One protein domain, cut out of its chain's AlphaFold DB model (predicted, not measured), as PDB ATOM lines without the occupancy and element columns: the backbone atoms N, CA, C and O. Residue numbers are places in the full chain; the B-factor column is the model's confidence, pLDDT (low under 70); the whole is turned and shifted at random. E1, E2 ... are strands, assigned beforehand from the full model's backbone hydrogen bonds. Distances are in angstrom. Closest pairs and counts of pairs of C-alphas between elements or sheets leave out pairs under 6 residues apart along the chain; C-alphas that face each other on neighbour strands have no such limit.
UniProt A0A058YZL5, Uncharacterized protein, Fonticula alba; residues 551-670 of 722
ATOM      1  N   TYR A 551       9.611 -28.717   7.289       89.25
ATOM      2  CA  TYR A 551       8.878 -29.537   6.323       89.25
ATOM      3  C   TYR A 551       7.769 -28.730   5.642       89.25
ATOM      4  O   TYR A 551       7.331 -27.692   6.143       89.25
ATOM      5  N   LYS A 552       7.319 -29.202   4.476       89.56
ATOM      6  CA  LYS A 552       6.198 -28.603   3.748       89.56
ATOM      7  C   LYS A 552       4.875 -29.095   4.332       89.56
ATOM      8  O   LYS A 552       4.597 -30.290   4.274       89.56
ATOM      9  N   GLN A 553       4.029 -28.165   4.756       89.19
ATOM     10  CA  GLN A 553       2.614 -28.396   5.027       89.19
ATOM     11  C   GLN A 553       1.799 -27.294   4.341       89.19
ATOM     12  O   GLN A 553       2.057 -26.118   4.565       89.19
ATOM     13  N   ASP A 554       0.850 -27.666   3.478       88.25
ATOM     14  CA  ASP A 554      -0.126 -26.749   2.858       88.25
ATOM     15  C   ASP A 554       0.485 -25.512   2.158       88.25
ATOM     16  O   ASP A 554      -0.092 -24.431   2.119       88.25
ATOM     17  N   GLY A 555       1.692 -25.670   1.595       85.38
ATOM     18  CA  GLY A 555       2.444 -24.589   0.939       85.38
ATOM     19  C   GLY A 555       3.278 -23.717   1.887       85.38
ATOM     20  O   GLY A 555       3.989 -22.828   1.428       85.38
ATOM     21  N   VAL A 556       3.265 -23.995   3.189       90.56
ATOM     22  CA  VAL A 556       4.039 -23.303   4.227       90.56
ATOM     23  C   VAL A 556       5.157 -24.211   4.750       90.56
ATOM     24  O   VAL A 556       4.993 -25.427   4.869       90.56
ATOM     25  N   CYS A 557       6.312 -23.632   5.072       91.31
ATOM     26  CA  CYS A 557       7.403 -24.328   5.746       91.31
ATOM     27  C   CYS A 557       7.208 -24.280   7.267       91.31
ATOM     28  O   CYS A 557       7.452 -23.249   7.895       91.31
ATOM     29  N   GLN A 558       6.782 -25.403   7.847       90.19
ATOM     30  CA  GLN A 558       6.576 -25.586   9.287       90.19
ATOM     31  C   GLN A 558       7.813 -26.230   9.936       90.19
ATOM     32  O   GLN A 558       8.483 -27.026   9.277       90.19
ATOM     33  N   PRO A 559       8.161 -25.906  11.194       89.06
ATOM     34  CA  PRO A 559       9.339 -26.469  11.853       89.06
ATOM     35  C   PRO A 559       9.160 -27.962  12.173       89.06
ATOM     36  O   PRO A 559       8.073 -28.409  12.541       89.06
ATOM     37  N   CYS A 560      10.243 -28.732  12.072       89.31
ATOM     38  CA  CYS A 560      10.293 -30.116  12.540       89.31
ATOM     39  C   CYS A 560      10.297 -30.190  14.077       89.31
ATOM     40  O   CYS A 560      10.909 -29.361  14.752       89.31
ATOM     41  N   GLY A 561       9.655 -31.219  14.636       84.00
ATOM     42  CA  GLY A 561       9.678 -31.495  16.074       84.00
ATOM     43  C   GLY A 561      10.943 -32.241  16.506       84.00
ATOM     44  O   GLY A 561      11.434 -33.111  15.792       84.00
ATOM     45  N   GLY A 562      11.456 -31.947  17.703       77.44
ATOM     46  CA  GLY A 562      12.658 -32.600  18.239       77.44
ATOM     47  C   GLY A 562      13.955 -32.206  17.512       77.44
ATOM     48  O   GLY A 562      14.036 -31.168  16.864       77.44
ATOM     49  N   MET A 563      15.002 -33.028  17.634       80.94
ATOM     50  CA  MET A 563      16.339 -32.747  17.077       80.94
ATOM     51  C   MET A 563      16.467 -33.151  15.592       80.94
ATOM     52  O   MET A 563      17.411 -33.842  15.198       80.94
ATOM     53  N   CYS A 564      15.496 -32.741  14.776       84.56
ATOM     54  CA  CYS A 564      15.314 -33.175  13.390       84.56
ATOM     55  C   CYS A 564      15.847 -32.176  12.358       84.56
ATOM     56  O   CYS A 564      15.462 -31.011  12.352       84.56
ATOM     57  N   ALA A 565      16.697 -32.658  11.449       81.50
ATOM     58  CA  ALA A 565      17.154 -31.921  10.271       81.50
ATOM     59  C   ALA A 565      16.178 -32.089   9.093       81.50
ATOM     60  O   ALA A 565      15.947 -31.142   8.346       81.50
ATOM     61  N   THR A 566      15.554 -33.265   8.960       83.69
ATOM     62  CA  THR A 566      14.412 -33.493   8.057       83.69
ATOM     63  C   THR A 566      13.361 -34.370   8.736       83.69
ATOM     64  O   THR A 566      13.695 -35.250   9.532       83.69
ATOM     65  N   CYS A 567      12.087 -34.139   8.426       87.31
ATOM     66  CA  CYS A 567      10.943 -34.839   9.011       87.31
ATOM     67  C   CYS A 567       9.797 -34.977   7.990       87.31
ATOM     68  O   CYS A 567       9.734 -34.214   7.026       87.31
ATOM     69  N   VAL A 568       8.891 -35.939   8.199       87.06
ATOM     70  CA  VAL A 568       7.627 -36.049   7.435       87.06
ATOM     71  C   VAL A 568       6.502 -35.196   8.025       87.06
ATOM     72  O   VAL A 568       5.545 -34.880   7.326       87.06
ATOM     73  N   ASN A 569       6.595 -34.849   9.311       84.44
ATOM     74  CA  ASN A 569       5.639 -34.017  10.036       84.44
ATOM     75  C   ASN A 569       6.315 -33.360  11.256       84.44
ATOM     76  O   ASN A 569       7.448 -33.691  11.603       84.44
ATOM     77  N   GLY A 570       5.611 -32.452  11.934       85.06
ATOM     78  CA  GLY A 570       6.127 -31.711  13.092       85.06
ATOM     79  C   GLY A 570       6.281 -32.504  14.400       85.06
ATOM     80  O   GLY A 570       6.501 -31.883  15.437       85.06
ATOM     81  N   LEU A 571       6.147 -33.836  14.406       84.12
ATOM     82  CA  LEU A 571       6.252 -34.657  15.620       84.12
ATOM     83  C   LEU A 571       7.688 -35.182  15.830       84.12
ATOM     84  O   LEU A 571       8.363 -35.491  14.847       84.12
ATOM     85  N   PRO A 572       8.159 -35.369  17.083       78.69
ATOM     86  CA  PRO A 572       9.510 -35.881  17.369       78.69
ATOM     87  C   PRO A 572       9.815 -37.259  16.768       78.69
ATOM     88  O   PRO A 572      10.969 -37.564  16.471       78.69
ATOM     89  N   ASP A 573       8.784 -38.086  16.599       78.69
ATOM     90  CA  ASP A 573       8.873 -39.435  16.035       78.69
ATOM     91  C   ASP A 573       8.692 -39.430  14.500       78.69
ATOM     92  O   ASP A 573       8.960 -40.421  13.829       78.69
ATOM     93  N   GLY A 574       8.309 -38.286  13.917       81.12
ATOM     94  CA  GLY A 574       8.186 -38.049  12.476       81.12
ATOM     95  C   GLY A 574       9.515 -37.777  11.760       81.12
ATOM     96  O   GLY A 574       9.514 -37.286  10.630       81.12
ATOM     97  N   CYS A 575      10.658 -38.043  12.395       84.50
ATOM     98  CA  CYS A 575      11.965 -37.677  11.862       84.50
ATOM     99  C   CYS A 575      12.432 -38.592  10.724       84.50
ATOM    100  O   CYS A 575      12.306 -39.813  10.804       84.50
ATOM    101  N   LEU A 576      13.080 -38.013   9.712       80.25
ATOM    102  CA  LEU A 576      13.798 -38.738   8.659       80.25
ATOM    103  C   LEU A 576      15.317 -38.664   8.865       80.25
ATOM    104  O   LEU A 576      15.995 -39.691   8.775       80.25
ATOM    105  N   SER A 577      15.856 -37.497   9.221       79.12
ATOM    106  CA  SER A 577      17.261 -37.334   9.611       79.12
ATOM    107  C   SER A 577      17.404 -36.431  10.832       79.12
ATOM    108  O   SER A 577      16.731 -35.409  10.952       79.12
ATOM    109  N   CYS A 578      18.309 -36.804  11.737       79.12
ATOM    110  CA  CYS A 578      18.627 -36.015  12.919       79.12
ATOM    111  C   CYS A 578      19.721 -34.976  12.630       79.12
ATOM    112  O   CYS A 578      20.575 -35.186  11.768       79.12
ATOM    113  N   ILE A 579      19.717 -33.879  13.390       76.81
ATOM    114  CA  ILE A 579      20.727 -32.810  13.313       76.81
ATOM    115  C   ILE A 579      22.121 -33.365  13.687       76.81
ATOM    116  O   ILE A 579      22.250 -34.320  14.457       76.81
ATOM    117  N   ALA A 580      23.194 -32.784  13.148       67.19
ATOM    118  CA  ALA A 580      24.546 -33.060  13.629       67.19
ATOM    119  C   ALA A 580      24.829 -32.237  14.899       67.19
ATOM    120  O   ALA A 580      24.697 -31.017  14.883       67.19
ATOM    121  N   ASN A 581      25.232 -32.887  15.995       63.81
ATOM    122  CA  ASN A 581      25.742 -32.160  17.157       63.81
ATOM    123  C   ASN A 581      27.178 -31.686  16.867       63.81
ATOM    124  O   ASN A 581      28.011 -32.498  16.458       63.81
ATOM    125  N   ASN A 582      27.453 -30.395  17.064       61.84
ATOM    126  CA  ASN A 582      28.740 -29.787  16.710       61.84
ATOM    127  C   ASN A 582      29.845 -30.071  17.742       61.84
ATOM    128  O   ASN A 582      31.021 -30.098  17.377       61.84
ATOM    129  N   ASP A 583      29.491 -30.360  18.997       55.88
ATOM    130  CA  ASP A 583      30.464 -30.652  20.050       55.88
ATOM    131  C   ASP A 583      30.816 -32.148  20.130       55.88
ATOM    132  O   ASP A 583      30.108 -32.974  20.702       55.88
ATOM    133  N   ASN A 584      31.959 -32.479  19.524       51.19
ATOM    134  CA  ASN A 584      32.791 -33.669  19.745       51.19
ATOM    135  C   ASN A 584      32.082 -35.024  20.041       51.19
ATOM    136  O   ASN A 584      32.139 -35.573  21.138       51.19
ATOM    137  N   LYS A 585      31.662 -35.683  18.948       48.28
ATOM    138  CA  LYS A 585      31.713 -37.155  18.756       48.28
ATOM    139  C   LYS A 585      30.592 -38.050  19.324       48.28
ATOM    140  O   LYS A 585      30.875 -39.202  19.639       48.28
ATOM    141  N   MET A 586      29.321 -37.649  19.227       45.78
ATOM    142  CA  MET A 586      28.314 -38.477  18.517       45.78
ATOM    143  C   MET A 586      27.184 -37.604  17.935       45.78
ATOM    144  O   MET A 586      26.710 -36.693  18.612       45.78
ATOM    145  N   PRO A 587      26.728 -37.861  16.692       53.97
ATOM    146  CA  PRO A 587      25.505 -37.268  16.158       53.97
ATOM    147  C   PRO A 587      24.269 -37.973  16.732       53.97
ATOM    148  O   PRO A 587      24.333 -39.161  17.058       53.97
ATOM    149  N   TYR A 588      23.138 -37.268  16.780       61.19
ATOM    150  CA  TYR A 588      21.846 -37.849  17.154       61.19
ATOM    151  C   TYR A 588      21.511 -39.078  16.291       61.19
ATOM    152  O   TYR A 588      21.711 -39.078  15.072       61.19
ATOM    153  N   VAL A 589      21.002 -40.125  16.936       64.50
ATOM    154  CA  VAL A 589      20.751 -41.442  16.335       64.50
ATOM    155  C   VAL A 589      19.243 -41.645  16.182       64.50
ATOM    156  O   VAL A 589      18.494 -41.328  17.108       64.50
ATOM    157  N   ARG A 590      18.779 -42.167  15.037       68.00
ATOM    158  CA  ARG A 590      17.342 -42.420  14.809       68.00
ATOM    159  C   ARG A 590      16.949 -43.786  15.379       68.00
ATOM    160  O   ARG A 590      17.528 -44.800  14.987       68.00
ATOM    161  N   LEU A 591      15.982 -43.814  16.292       65.50
ATOM    162  CA  LEU A 591      15.310 -45.024  16.774       65.50
ATOM    163  C   LEU A 591      14.279 -45.464  15.735       65.50
ATOM    164  O   LEU A 591      13.365 -44.700  15.445       65.50
ATOM    165  N   VAL A 592      14.412 -46.671  15.182       65.94
ATOM    166  CA  VAL A 592      13.438 -47.242  14.234       65.94
ATOM    167  C   VAL A 592      13.061 -48.651  14.675       65.94
ATOM    168  O   VAL A 592      13.930 -49.482  14.953       65.94
ATOM    169  N   GLU A 593      11.758 -48.919  14.745       62.03
ATOM    170  CA  GLU A 593      11.225 -50.190  15.245       62.03
ATOM    171  C   GLU A 593      11.198 -51.306  14.190       62.03
ATOM    172  O   GLU A 593      11.186 -52.485  14.542       62.03
ATOM    173  N   THR A 594      11.212 -50.956  12.901       59.38
ATOM    174  CA  THR A 594      10.930 -51.876  11.790       59.38
ATOM    175  C   THR A 594      12.184 -52.370  11.044       59.38
ATOM    176  O   THR A 594      13.195 -51.659  10.945       59.38
ATOM    177  N   PRO A 595      12.147 -53.576  10.434       52.62
ATOM    178  CA  PRO A 595      13.245 -54.092   9.613       52.62
ATOM    179  C   PRO A 595      13.362 -53.410   8.232       52.62
ATOM    180  O   PRO A 595      13.137 -54.028   7.199       52.62
ATOM    181  N   GLY A 596      13.774 -52.140   8.183       56.38
ATOM    182  CA  GLY A 596      13.966 -51.449   6.897       56.38
ATOM    183  C   GLY A 596      14.744 -50.136   6.942       56.38
ATOM    184  O   GLY A 596      15.445 -49.814   5.987       56.38
ATOM    185  N   GLY A 597      14.670 -49.378   8.042       57.06
ATOM    186  CA  GLY A 597      15.404 -48.110   8.185       57.06
ATOM    187  C   GLY A 597      14.905 -46.958   7.297       57.06
ATOM    188  O   GLY A 597      15.540 -45.904   7.264       57.06
ATOM    189  N   LYS A 598      13.771 -47.119   6.603       58.88
ATOM    190  CA  LYS A 598      13.098 -46.040   5.855       58.88
ATOM    191  C   LYS A 598      12.073 -45.277   6.696       58.88
ATOM    192  O   LYS A 598      11.904 -44.083   6.484       58.88
ATOM    193  N   ASP A 599      11.456 -45.946   7.663       68.69
ATOM    194  CA  ASP A 599      10.313 -45.415   8.409       68.69
ATOM    195  C   ASP A 599      10.720 -44.278   9.361       68.69
ATOM    196  O   ASP A 599      11.849 -44.299   9.875       68.69
ATOM    197  N   PRO A 600       9.835 -43.296   9.622       71.38
ATOM    198  CA  PRO A 600      10.104 -42.229  10.578       71.38
ATOM    199  C   PRO A 600      10.486 -42.767  11.961       71.38
ATOM    200  O   PRO A 600      10.100 -43.873  12.341       71.38
ATOM    201  N   GLY A 601      11.278 -42.005  12.710       75.75
ATOM    202  CA  GLY A 601      11.692 -42.427  14.043       75.75
ATOM    203  C   GLY A 601      12.290 -41.315  14.889       75.75
ATOM    204  O   GLY A 601      12.679 -40.273  14.372       75.75
ATOM    205  N   ARG A 602      12.389 -41.534  16.200       81.62
ATOM    206  CA  ARG A 602      12.800 -40.499  17.159       81.62
ATOM    207  C   ARG A 602      14.316 -40.313  17.211       81.62
ATOM    208  O   ARG A 602      15.062 -41.290  17.241       81.62
ATOM    209  N   CYS A 603      14.776 -39.067  17.296       78.81
ATOM    210  CA  CYS A 603      16.187 -38.755  17.534       78.81
ATOM    211  C   CYS A 603      16.548 -38.856  19.024       78.81
ATOM    212  O   CYS A 603      15.881 -38.259  19.868       78.81
ATOM    213  N   THR A 604      17.623 -39.580  19.338       74.94
ATOM    214  CA  THR A 604      18.168 -39.752  20.697       74.94
ATOM    215  C   THR A 604      19.681 -39.513  20.730       74.94
ATOM    216  O   THR A 604      20.363 -39.637  19.710       74.94
ATOM    217  N   TYR A 605      20.217 -39.184  21.907       69.38
ATOM    218  CA  TYR A 605      21.658 -39.073  22.156       69.38
ATOM    219  C   TYR A 605      22.363 -40.443  22.168       69.38
ATOM    220  O   TYR A 605      23.542 -40.527  21.830       69.38
ATOM    221  N   THR A 606      21.667 -41.517  22.562       68.12
ATOM    222  CA  THR A 606      22.243 -42.863  22.741       68.12
ATOM    223  C   THR A 606      21.249 -43.976  22.390       68.12
ATOM    224  O   THR A 606      20.045 -43.853  22.624       68.12
ATOM    225  N   CYS A 607      21.758 -45.105  21.877       69.62
ATOM    226  CA  CYS A 607      21.005 -46.364  21.855       69.62
ATOM    227  C   CYS A 607      21.095 -46.996  23.255       69.62
ATOM    228  O   CYS A 607      22.082 -47.659  23.570       69.62
ATOM    229  N   GLY A 608      20.114 -46.706  24.109       64.00
ATOM    230  CA  GLY A 608      19.987 -47.267  25.457       64.00
ATOM    231  C   GLY A 608      18.859 -48.295  25.568       64.00
ATOM    232  O   GLY A 608      18.249 -48.686  24.571       64.00
ATOM    233  N   SER A 609      18.554 -48.708  26.795       61.78
ATOM    234  CA  SER A 609      17.303 -49.396  27.114       61.78
ATOM    235  C   SER A 609      16.182 -48.379  27.348       61.78
ATOM    236  O   SER A 609      16.356 -47.397  28.067       61.78
ATOM    237  N   PHE A 610      15.021 -48.623  26.742       61.00
ATOM    238  CA  PHE A 610      13.817 -47.805  26.879       61.00
ATOM    239  C   PHE A 610      12.616 -48.730  27.110       61.00
ATOM    240  O   PHE A 610      12.473 -49.741  26.424       61.00
ATOM    241  N   GLU A 611      11.786 -48.409  28.106       61.25
ATOM    242  CA  GLU A 611      10.489 -49.065  28.376       61.25
ATOM    243  C   GLU A 611      10.539 -50.611  28.385       61.25
ATOM    244  O   GLU A 611       9.673 -51.308  27.861       61.25
ATOM    245  N   GLY A 612      11.597 -51.168  28.984       59.88
ATOM    246  CA  GLY A 612      11.785 -52.616  29.119       59.88
ATOM    247  C   GLY A 612      12.309 -53.330  27.866       59.88
ATOM    248  O   GLY A 612      12.280 -54.561  27.830       59.88
ATOM    249  N   TYR A 613      12.798 -52.609  26.851       64.81
ATOM    250  CA  TYR A 613      13.474 -53.161  25.668       64.81
ATOM    251  C   TYR A 613      14.851 -52.515  25.472       64.81
ATOM    252  O   TYR A 613      15.023 -51.315  25.679       64.81
ATOM    253  N   GLY A 614      15.838 -53.302  25.041       68.12
ATOM    254  CA  GLY A 614      17.136 -52.777  24.614       68.12
ATOM    255  C   GLY A 614      17.111 -52.266  23.175       68.12
ATOM    256  O   GLY A 614      16.380 -52.804  22.339       68.12
ATOM    257  N   PHE A 615      17.958 -51.284  22.866       73.38
ATOM    258  CA  PHE A 615      18.288 -50.883  21.498       73.38
ATOM    259  C   PHE A 615      19.804 -50.928  21.276       73.38
ATOM    260  O   PHE A 615      20.577 -50.539  22.148       73.38
ATOM    261  N   TYR A 616      20.235 -51.352  20.087       71.44
ATOM    262  CA  TYR A 616      21.642 -51.409  19.682       71.44
ATOM    263  C   TYR A 616      21.902 -50.550  18.441       71.44
ATOM    264  O   TYR A 616      21.022 -50.352  17.600       71.44
ATOM    265  N   MET A 617      23.129 -50.044  18.302       68.75
ATOM    266  CA  MET A 617      23.549 -49.305  17.108       68.75
ATOM    267  C   MET A 617      23.874 -50.294  15.982       68.75
ATOM    268  O   MET A 617      24.800 -51.089  16.127       68.75
ATOM    269  N   GLN A 618      23.152 -50.247  14.857       62.69
ATOM    270  CA  GLN A 618      23.351 -51.234  13.785       62.69
ATOM    271  C   GLN A 618      24.687 -51.032  13.049       62.69
ATOM    272  O   GLN A 618      25.421 -51.992  12.843       62.69
ATOM    273  N   THR A 619      25.018 -49.793  12.667       60.84
ATOM    274  CA  THR A 619      26.358 -49.406  12.188       60.84
ATOM    275  C   THR A 619      26.657 -47.948  12.547       60.84
ATOM    276  O   THR A 619      25.750 -47.111  12.610       60.84
ATOM    277  N   ARG A 620      27.943 -47.596  12.701       57.75
ATOM    278  CA  ARG A 620      28.361 -46.191  12.893       57.75
ATOM    279  C   ARG A 620      28.120 -45.301  11.665       57.75
ATOM    280  O   ARG A 620      27.922 -44.101  11.835       57.75
ATOM    281  N   LYS A 621      28.112 -45.863  10.446       55.44
ATOM    282  CA  LYS A 621      27.837 -45.109   9.206       55.44
ATOM    283  C   LYS A 621      26.355 -44.733   9.075       55.44
ATOM    284  O   LYS A 621      26.066 -43.584   8.770       55.44
ATOM    285  N   ALA A 622      25.435 -45.667   9.335       56.94
ATOM    286  CA  ALA A 622      23.998 -45.455   9.123       56.94
ATOM    287  C   ALA A 622      23.286 -44.687  10.254       56.94
ATOM    288  O   ALA A 622      22.162 -44.243  10.049       56.94
ATOM    289  N   ARG A 623      23.916 -44.524  11.432       66.19
ATOM    290  CA  ARG A 623      23.381 -43.743  12.574       66.19
ATOM    291  C   ARG A 623      21.953 -44.163  12.979       66.19
ATOM    292  O   ARG A 623      21.093 -43.329  13.259       66.19
ATOM    293  N   LEU A 624      21.733 -45.476  13.022       68.81
ATOM    294  CA  LEU A 624      20.443 -46.112  13.282       68.81
ATOM    295  C   LEU A 624      20.513 -46.974  14.552       68.81
ATOM    296  O   LEU A 624      21.355 -47.877  14.634       68.81
ATOM    297  N   CYS A 625      19.619 -46.724  15.510       74.31
ATOM    298  CA  CYS A 625      19.345 -47.635  16.618       74.31
ATOM    299  C   CYS A 625      18.229 -48.603  16.199       74.31
ATOM    300  O   CYS A 625      17.170 -48.157  15.752       74.31
ATOM    301  N   ARG A 626      18.430 -49.910  16.389       74.56
ATOM    302  CA  ARG A 626      17.385 -50.938  16.232       74.56
ATOM    303  C   ARG A 626      17.084 -51.619  17.562       74.56
ATOM    304  O   ARG A 626      17.959 -51.720  18.418       74.56
ATOM    305  N   LYS A 627      15.850 -52.094  17.717       75.44
ATOM    306  CA  LYS A 627      15.382 -52.871  18.876       75.44
ATOM    307  C   LYS A 627      16.156 -54.193  18.972       75.44
ATOM    308  O   LYS A 627      16.425 -54.819  17.947       75.44
ATOM    309  N   CYS A 628      16.535 -54.610  20.179       78.88
ATOM    310  CA  CYS A 628      17.165 -55.913  20.412       78.88
ATOM    311  C   CYS A 628      16.220 -57.079  20.039       78.88
ATOM    312  O   CYS A 628      15.002 -56.880  19.980       78.88
ATOM    313  N   PRO A 629      16.754 -58.300  19.813       78.56
ATOM    314  CA  PRO A 629      15.952 -59.498  19.565       78.56
ATOM    315  C   PRO A 629      14.890 -59.764  20.645       78.56
ATOM    316  O   PRO A 629      14.982 -59.267  21.771       78.56
ATOM    317  N   ALA A 630      13.889 -60.582  20.307       78.44
ATOM    318  CA  ALA A 630      12.818 -60.948  21.231       78.44
ATOM    319  C   ALA A 630      13.373 -61.462  22.573       78.44
ATOM    320  O   ALA A 630      14.358 -62.198  22.620       78.44
ATOM    321  N   ASN A 631      12.738 -61.041  23.668       81.56
ATOM    322  CA  ASN A 631      13.092 -61.398  25.049       81.56
ATOM    323  C   ASN A 631      14.519 -61.016  25.492       81.56
ATOM    324  O   ASN A 631      14.948 -61.406  26.577       81.56
ATOM    325  N   CYS A 632      15.232 -60.205  24.708       82.50
ATOM    326  CA  CYS A 632      16.521 -59.636  25.073       82.50
ATOM    327  C   CYS A 632      16.366 -58.222  25.664       82.50
ATOM    328  O   CYS A 632      15.635 -57.386  25.126       82.50
ATOM    329  N   LEU A 633      17.061 -57.946  26.770       80.94
ATOM    330  CA  LEU A 633      17.083 -56.642  27.441       80.94
ATOM    331  C   LEU A 633      18.311 -55.803  27.050       80.94
ATOM    332  O   LEU A 633      18.198 -54.590  26.909       80.94
ATOM    333  N   GLU A 634      19.464 -56.441  26.843       79.62
ATOM    334  CA  GLU A 634      20.717 -55.798  26.417       79.62
ATOM    335  C   GLU A 634      21.394 -56.677  25.355       79.62
ATOM    336  O   GLU A 634      21.579 -57.872  25.584       79.62
ATOM    337  N   CYS A 635      21.775 -56.116  24.202       77.44
ATOM    338  CA  CYS A 635      22.381 -56.857  23.087       77.44
ATOM    339  C   CYS A 635      23.567 -56.112  22.452       77.44
ATOM    340  O   CYS A 635      23.683 -54.891  22.576       77.44
ATOM    341  N   ASP A 636      24.453 -56.837  21.762       74.44
ATOM    342  CA  ASP A 636      25.523 -56.254  20.946       74.44
ATOM    343  C   ASP A 636      25.708 -56.942  19.587       74.44
ATOM    344  O   ASP A 636      25.217 -58.040  19.338       74.44
ATOM    345  N   VAL A 637      26.421 -56.259  18.689       72.06
ATOM    346  CA  VAL A 637      26.869 -56.804  17.401       72.06
ATOM    347  C   VAL A 637      28.395 -56.903  17.448       72.06
ATOM    348  O   VAL A 637      29.065 -55.863  17.482       72.06
ATOM    349  N   PRO A 638      28.966 -58.120  17.481       62.50
ATOM    350  CA  PRO A 638      30.405 -58.315  17.348       62.50
ATOM    351  C   PRO A 638      30.935 -57.660  16.063       62.50
ATOM    352  O   PRO A 638      30.286 -57.696  15.023       62.50
ATOM    353  N   ASN A 639      32.125 -57.057  16.124       58.91
ATOM    354  CA  ASN A 639      32.821 -56.472  14.968       58.91
ATOM    355  C   ASN A 639      32.046 -55.413  14.145       58.91
ATOM    356  O   ASN A 639      32.373 -55.204  12.978       58.91
ATOM    357  N   ALA A 640      31.134 -54.643  14.758       54.62
ATOM    358  CA  ALA A 640      30.361 -53.537  14.145       54.62
ATOM    359  C   ALA A 640      31.179 -52.337  13.569       54.62
ATOM    360  O   ALA A 640      30.649 -51.239  13.360       54.62
ATOM    361  N   LEU A 641      32.482 -52.525  13.339       51.50
ATOM    362  CA  LEU A 641      33.408 -51.616  12.661       51.50
ATOM    363  C   LEU A 641      33.849 -52.123  11.273       51.50
ATOM    364  O   LEU A 641      34.340 -51.310  10.493       51.50
ATOM    365  N   ASN A 642      33.680 -53.416  10.956       50.88
ATOM    366  CA  ASN A 642      34.122 -54.009   9.691       50.88
ATOM    367  C   ASN A 642      32.914 -54.443   8.827       50.88
ATOM    368  O   ASN A 642      32.274 -55.443   9.155       50.88
ATOM    369  N   PRO A 643      32.568 -53.708   7.751       48.16
ATOM    370  CA  PRO A 643      31.348 -53.954   6.980       48.16
ATOM    371  C   PRO A 643      31.399 -55.208   6.093       48.16
ATOM    372  O   PRO A 643      30.340 -55.705   5.725       48.16
ATOM    373  N   ASP A 644      32.589 -55.727   5.773       48.25
ATOM    374  CA  ASP A 644      32.762 -56.797   4.776       48.25
ATOM    375  C   ASP A 644      32.575 -58.223   5.344       48.25
ATOM    376  O   ASP A 644      32.710 -59.212   4.624       48.25
ATOM    377  N   LEU A 645      32.226 -58.353   6.630       49.62
ATOM    378  CA  LEU A 645      31.830 -59.625   7.246       49.62
ATOM    379  C   LEU A 645      30.305 -59.800   7.174       49.62
ATOM    380  O   LEU A 645      29.539 -59.136   7.877       49.62
ATOM    381  N   SER A 646      29.860 -60.737   6.335       46.81
ATOM    382  CA  SER A 646      28.448 -60.973   5.987       46.81
ATOM    383  C   SER A 646      27.559 -61.504   7.125       46.81
ATOM    384  O   SER A 646      26.344 -61.590   6.965       46.81
ATOM    385  N   THR A 647      28.123 -61.815   8.295       49.78
ATOM    386  CA  THR A 647      27.428 -62.406   9.450       49.78
ATOM    387  C   THR A 647      27.257 -61.414  10.609       49.78
ATOM    388  O   THR A 647      27.694 -61.648  11.732       49.78
ATOM    389  N   HIS A 648      26.554 -60.305  10.356       56.34
ATOM    390  CA  HIS A 648      26.116 -59.347  11.386       56.34
ATOM    391  C   HIS A 648      24.955 -59.910  12.244       56.34
ATOM    392  O   HIS A 648      23.837 -59.389  12.225       56.34
ATOM    393  N   TRP A 649      25.196 -60.992  12.992       63.72
ATOM    394  CA  TRP A 649      24.220 -61.537  13.939       63.72
ATOM    395  C   TRP A 649      24.223 -60.747  15.257       63.72
ATOM    396  O   TRP A 649      25.263 -60.285  15.732       63.72
ATOM    397  N   VAL A 650      23.036 -60.547  15.837       73.31
ATOM    398  CA  VAL A 650      22.856 -59.762  17.066       73.31
ATOM    399  C   VAL A 650      22.879 -60.705  18.260       73.31
ATOM    400  O   VAL A 650      21.989 -61.539  18.408       73.31
ATOM    401  N   ARG A 651      23.880 -60.562  19.125       78.19
ATOM    402  CA  ARG A 651      24.035 -61.362  20.337       78.19
ATOM    403  C   ARG A 651      23.265 -60.730  21.486       78.19
ATOM    404  O   ARG A 651      23.486 -59.558  21.794       78.19
ATOM    405  N   CYS A 652      22.438 -61.497  22.193       82.38
ATOM    406  CA  CYS A 652      21.951 -61.039  23.487       82.38
ATOM    407  C   CYS A 652      23.040 -61.162  24.568       82.38
ATOM    408  O   CYS A 652      23.748 -62.163  24.638       82.38
ATOM    409  N   LYS A 653      23.163 -60.144  25.424       84.19
ATOM    410  CA  LYS A 653      24.006 -60.140  26.633       84.19
ATOM    411  C   LYS A 653      23.218 -60.397  27.910       84.19
ATOM    412  O   LYS A 653      23.805 -60.804  28.909       84.19
ATOM    413  N   LYS A 654      21.908 -60.138  27.895       84.38
ATOM    414  CA  LYS A 654      21.040 -60.235  29.070       84.38
ATOM    415  C   LYS A 654      19.596 -60.451  28.645       84.38
ATOM    416  O   LYS A 654      19.004 -59.582  28.002       84.38
ATOM    417  N   CYS A 655      19.036 -61.598  29.005       83.06
ATOM    418  CA  CYS A 655      17.627 -61.891  28.781       83.06
ATOM    419  C   CYS A 655      16.720 -61.065  29.704       83.06
ATOM    420  O   CYS A 655      17.160 -60.535  30.728       83.06
ATOM    421  N   LYS A 656      15.445 -60.937  29.327       82.62
ATOM    422  CA  LYS A 656      14.394 -60.453  30.226       82.62
ATOM    423  C   LYS A 656      14.122 -61.484  31.327       82.62
ATOM    424  O   LYS A 656      14.373 -62.674  31.157       82.62
ATOM    425  N   GLU A 657      13.575 -61.015  32.440       81.88
ATOM    426  CA  GLU A 657      13.152 -61.858  33.558       81.88
ATOM    427  C   GLU A 657      12.163 -62.948  33.092       81.88
ATOM    428  O   GLU A 657      11.278 -62.682  32.279       81.88
ATOM    429  N   GLY A 658      12.365 -64.190  33.547       80.88
ATOM    430  CA  GLY A 658      11.636 -65.377  33.070       80.88
ATOM    431  C   GLY A 658      12.227 -66.078  31.833       80.88
ATOM    432  O   GLY A 658      11.745 -67.151  31.465       80.88
ATOM    433  N   PHE A 659      13.280 -65.531  31.213       83.94
ATOM    434  CA  PHE A 659      13.947 -66.110  30.040       83.94
ATOM    435  C   PHE A 659      15.426 -66.407  30.319       83.94
ATOM    436  O   PHE A 659      16.140 -65.591  30.902       83.94
ATOM    437  N   GLY A 660      15.897 -67.559  29.841       82.06
ATOM    438  CA  GLY A 660      17.298 -67.973  29.876       82.06
ATOM    439  C   GLY A 660      17.922 -67.997  28.481       82.06
ATOM    440  O   GLY A 660      17.228 -67.890  27.469       82.06
ATOM    441  N   PHE A 661      19.242 -68.165  28.410       83.81
ATOM    442  CA  PHE A 661      19.916 -68.398  27.132       83.81
ATOM    443  C   PHE A 661      19.594 -69.792  26.580       83.81
ATOM    444  O   PHE A 661      19.544 -70.772  27.325       83.81
ATOM    445  N   ALA A 662      19.405 -69.882  25.265       80.12
ATOM    446  CA  ALA A 662      19.325 -71.148  24.547       80.12
ATOM    447  C   ALA A 662      20.706 -71.832  24.464       80.12
ATOM    448  O   ALA A 662      21.725 -71.278  24.875       80.12
ATOM    449  N   ARG A 663      20.759 -73.042  23.884       72.38
ATOM    450  CA  ARG A 663      22.021 -73.785  23.664       72.38
ATOM    451  C   ARG A 663      23.031 -73.055  22.765       72.38
ATOM    452  O   ARG A 663      24.200 -73.418  22.779       72.38
ATOM    453  N   ASP A 664      22.597 -72.045  22.013       74.56
ATOM    454  CA  ASP A 664      23.478 -71.165  21.237       74.56
ATOM    455  C   ASP A 664      24.240 -70.139  22.106       74.56
ATOM    456  O   ASP A 664      25.188 -69.520  21.632       74.56
ATOM    457  N   GLY A 665      23.843 -69.960  23.374       75.06
ATOM    458  CA  GLY A 665      24.418 -68.997  24.314       75.06
ATOM    459  C   GLY A 665      24.098 -67.529  24.011       75.06
ATOM    460  O   GLY A 665      24.702 -66.648  24.623       75.06
ATOM    461  N   VAL A 666      23.208 -67.242  23.052       78.00
ATOM    462  CA  VAL A 666      23.047 -65.898  22.463       78.00
ATOM    463  C   VAL A 666      21.595 -65.488  22.185       78.00
ATOM    464  O   VAL A 666      21.325 -64.288  22.093       78.00
ATOM    465  N   THR A 667      20.665 -66.444  22.110       81.06
ATOM    466  CA  THR A 667      19.213 -66.225  21.983       81.06
ATOM    467  C   THR A 667      18.516 -66.438  23.329       81.06
ATOM    468  O   THR A 667      18.888 -67.332  24.086       81.06
ATOM    469  N   CYS A 668      17.480 -65.648  23.629       84.69
ATOM    470  CA  CYS A 668      16.716 -65.746  24.878       84.69
ATOM    471  C   CYS A 668      15.399 -66.510  24.696       84.69
ATOM    472  O   CYS A 668      14.498 -66.062  23.981       84.69
ATOM    473  N   VAL A 669      15.274 -67.642  25.387       81.75
ATOM    474  CA  VAL A 669      14.124 -68.557  25.344       81.75
ATOM    475  C   VAL A 669      13.516 -68.735  26.743       81.75
ATOM    476  O   VAL A 669      14.206 -68.512  27.739       81.75
ATOM    477  N   PRO A 670      12.228 -69.108  26.866       82.31
ATOM    478  CA  PRO A 670      11.651 -69.461  28.162       82.31
ATOM    479  C   PRO A 670      12.436 -70.603  28.819       82.31
ATOM    480  O   PRO A 670      12.943 -71.488  28.127       82.31
TER     481      PRO A 670
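Overview. This is residues 551 to 670 of the 722 residues of an uncharacterized protein of Fonticula alba (UniProt A0A058YZL5). There is little regular structure: six small hairpins follow in a row along the longest axis, E5 with E6 and E7 with E8 joined as one curled sheet. Of 120 printed residues, 47 lie in twelve named strands, E1 to E12, all strand; that mixed sheet runs E6, E5, E8, E7. It is only just loose, close to compact, radius of gyration of the C-alphas 16.6 A, spans 57 by 32 by 26 A.

Arrangement. Begin at the hairpin of E1, residues 551 to 553, and E2, 556 to 559: N 551 and O 558 are 2.8 A apart. Farther on, E5, 589 to 592, is parallel to E8, 624 to 627, with N 625 and O 590 2.9 A apart.

Along the chain. Find C-alpha 551 at (8.878, -29.537, 6.323), then E3, 564 to 567, E4, 575 to 578, E6, 602 to 604, E7, 613 to 617, E9, 632 to 636, E10, 651 to 655, E11, 659 to 661, and E12, 668 to 670, which ends with C-alpha 670 at (11.651, -69.461, 28.162).

Size, cuts and confidence. The printed part has no cut; the link E9 to E10 is long; 50 residues have pLDDT under 70.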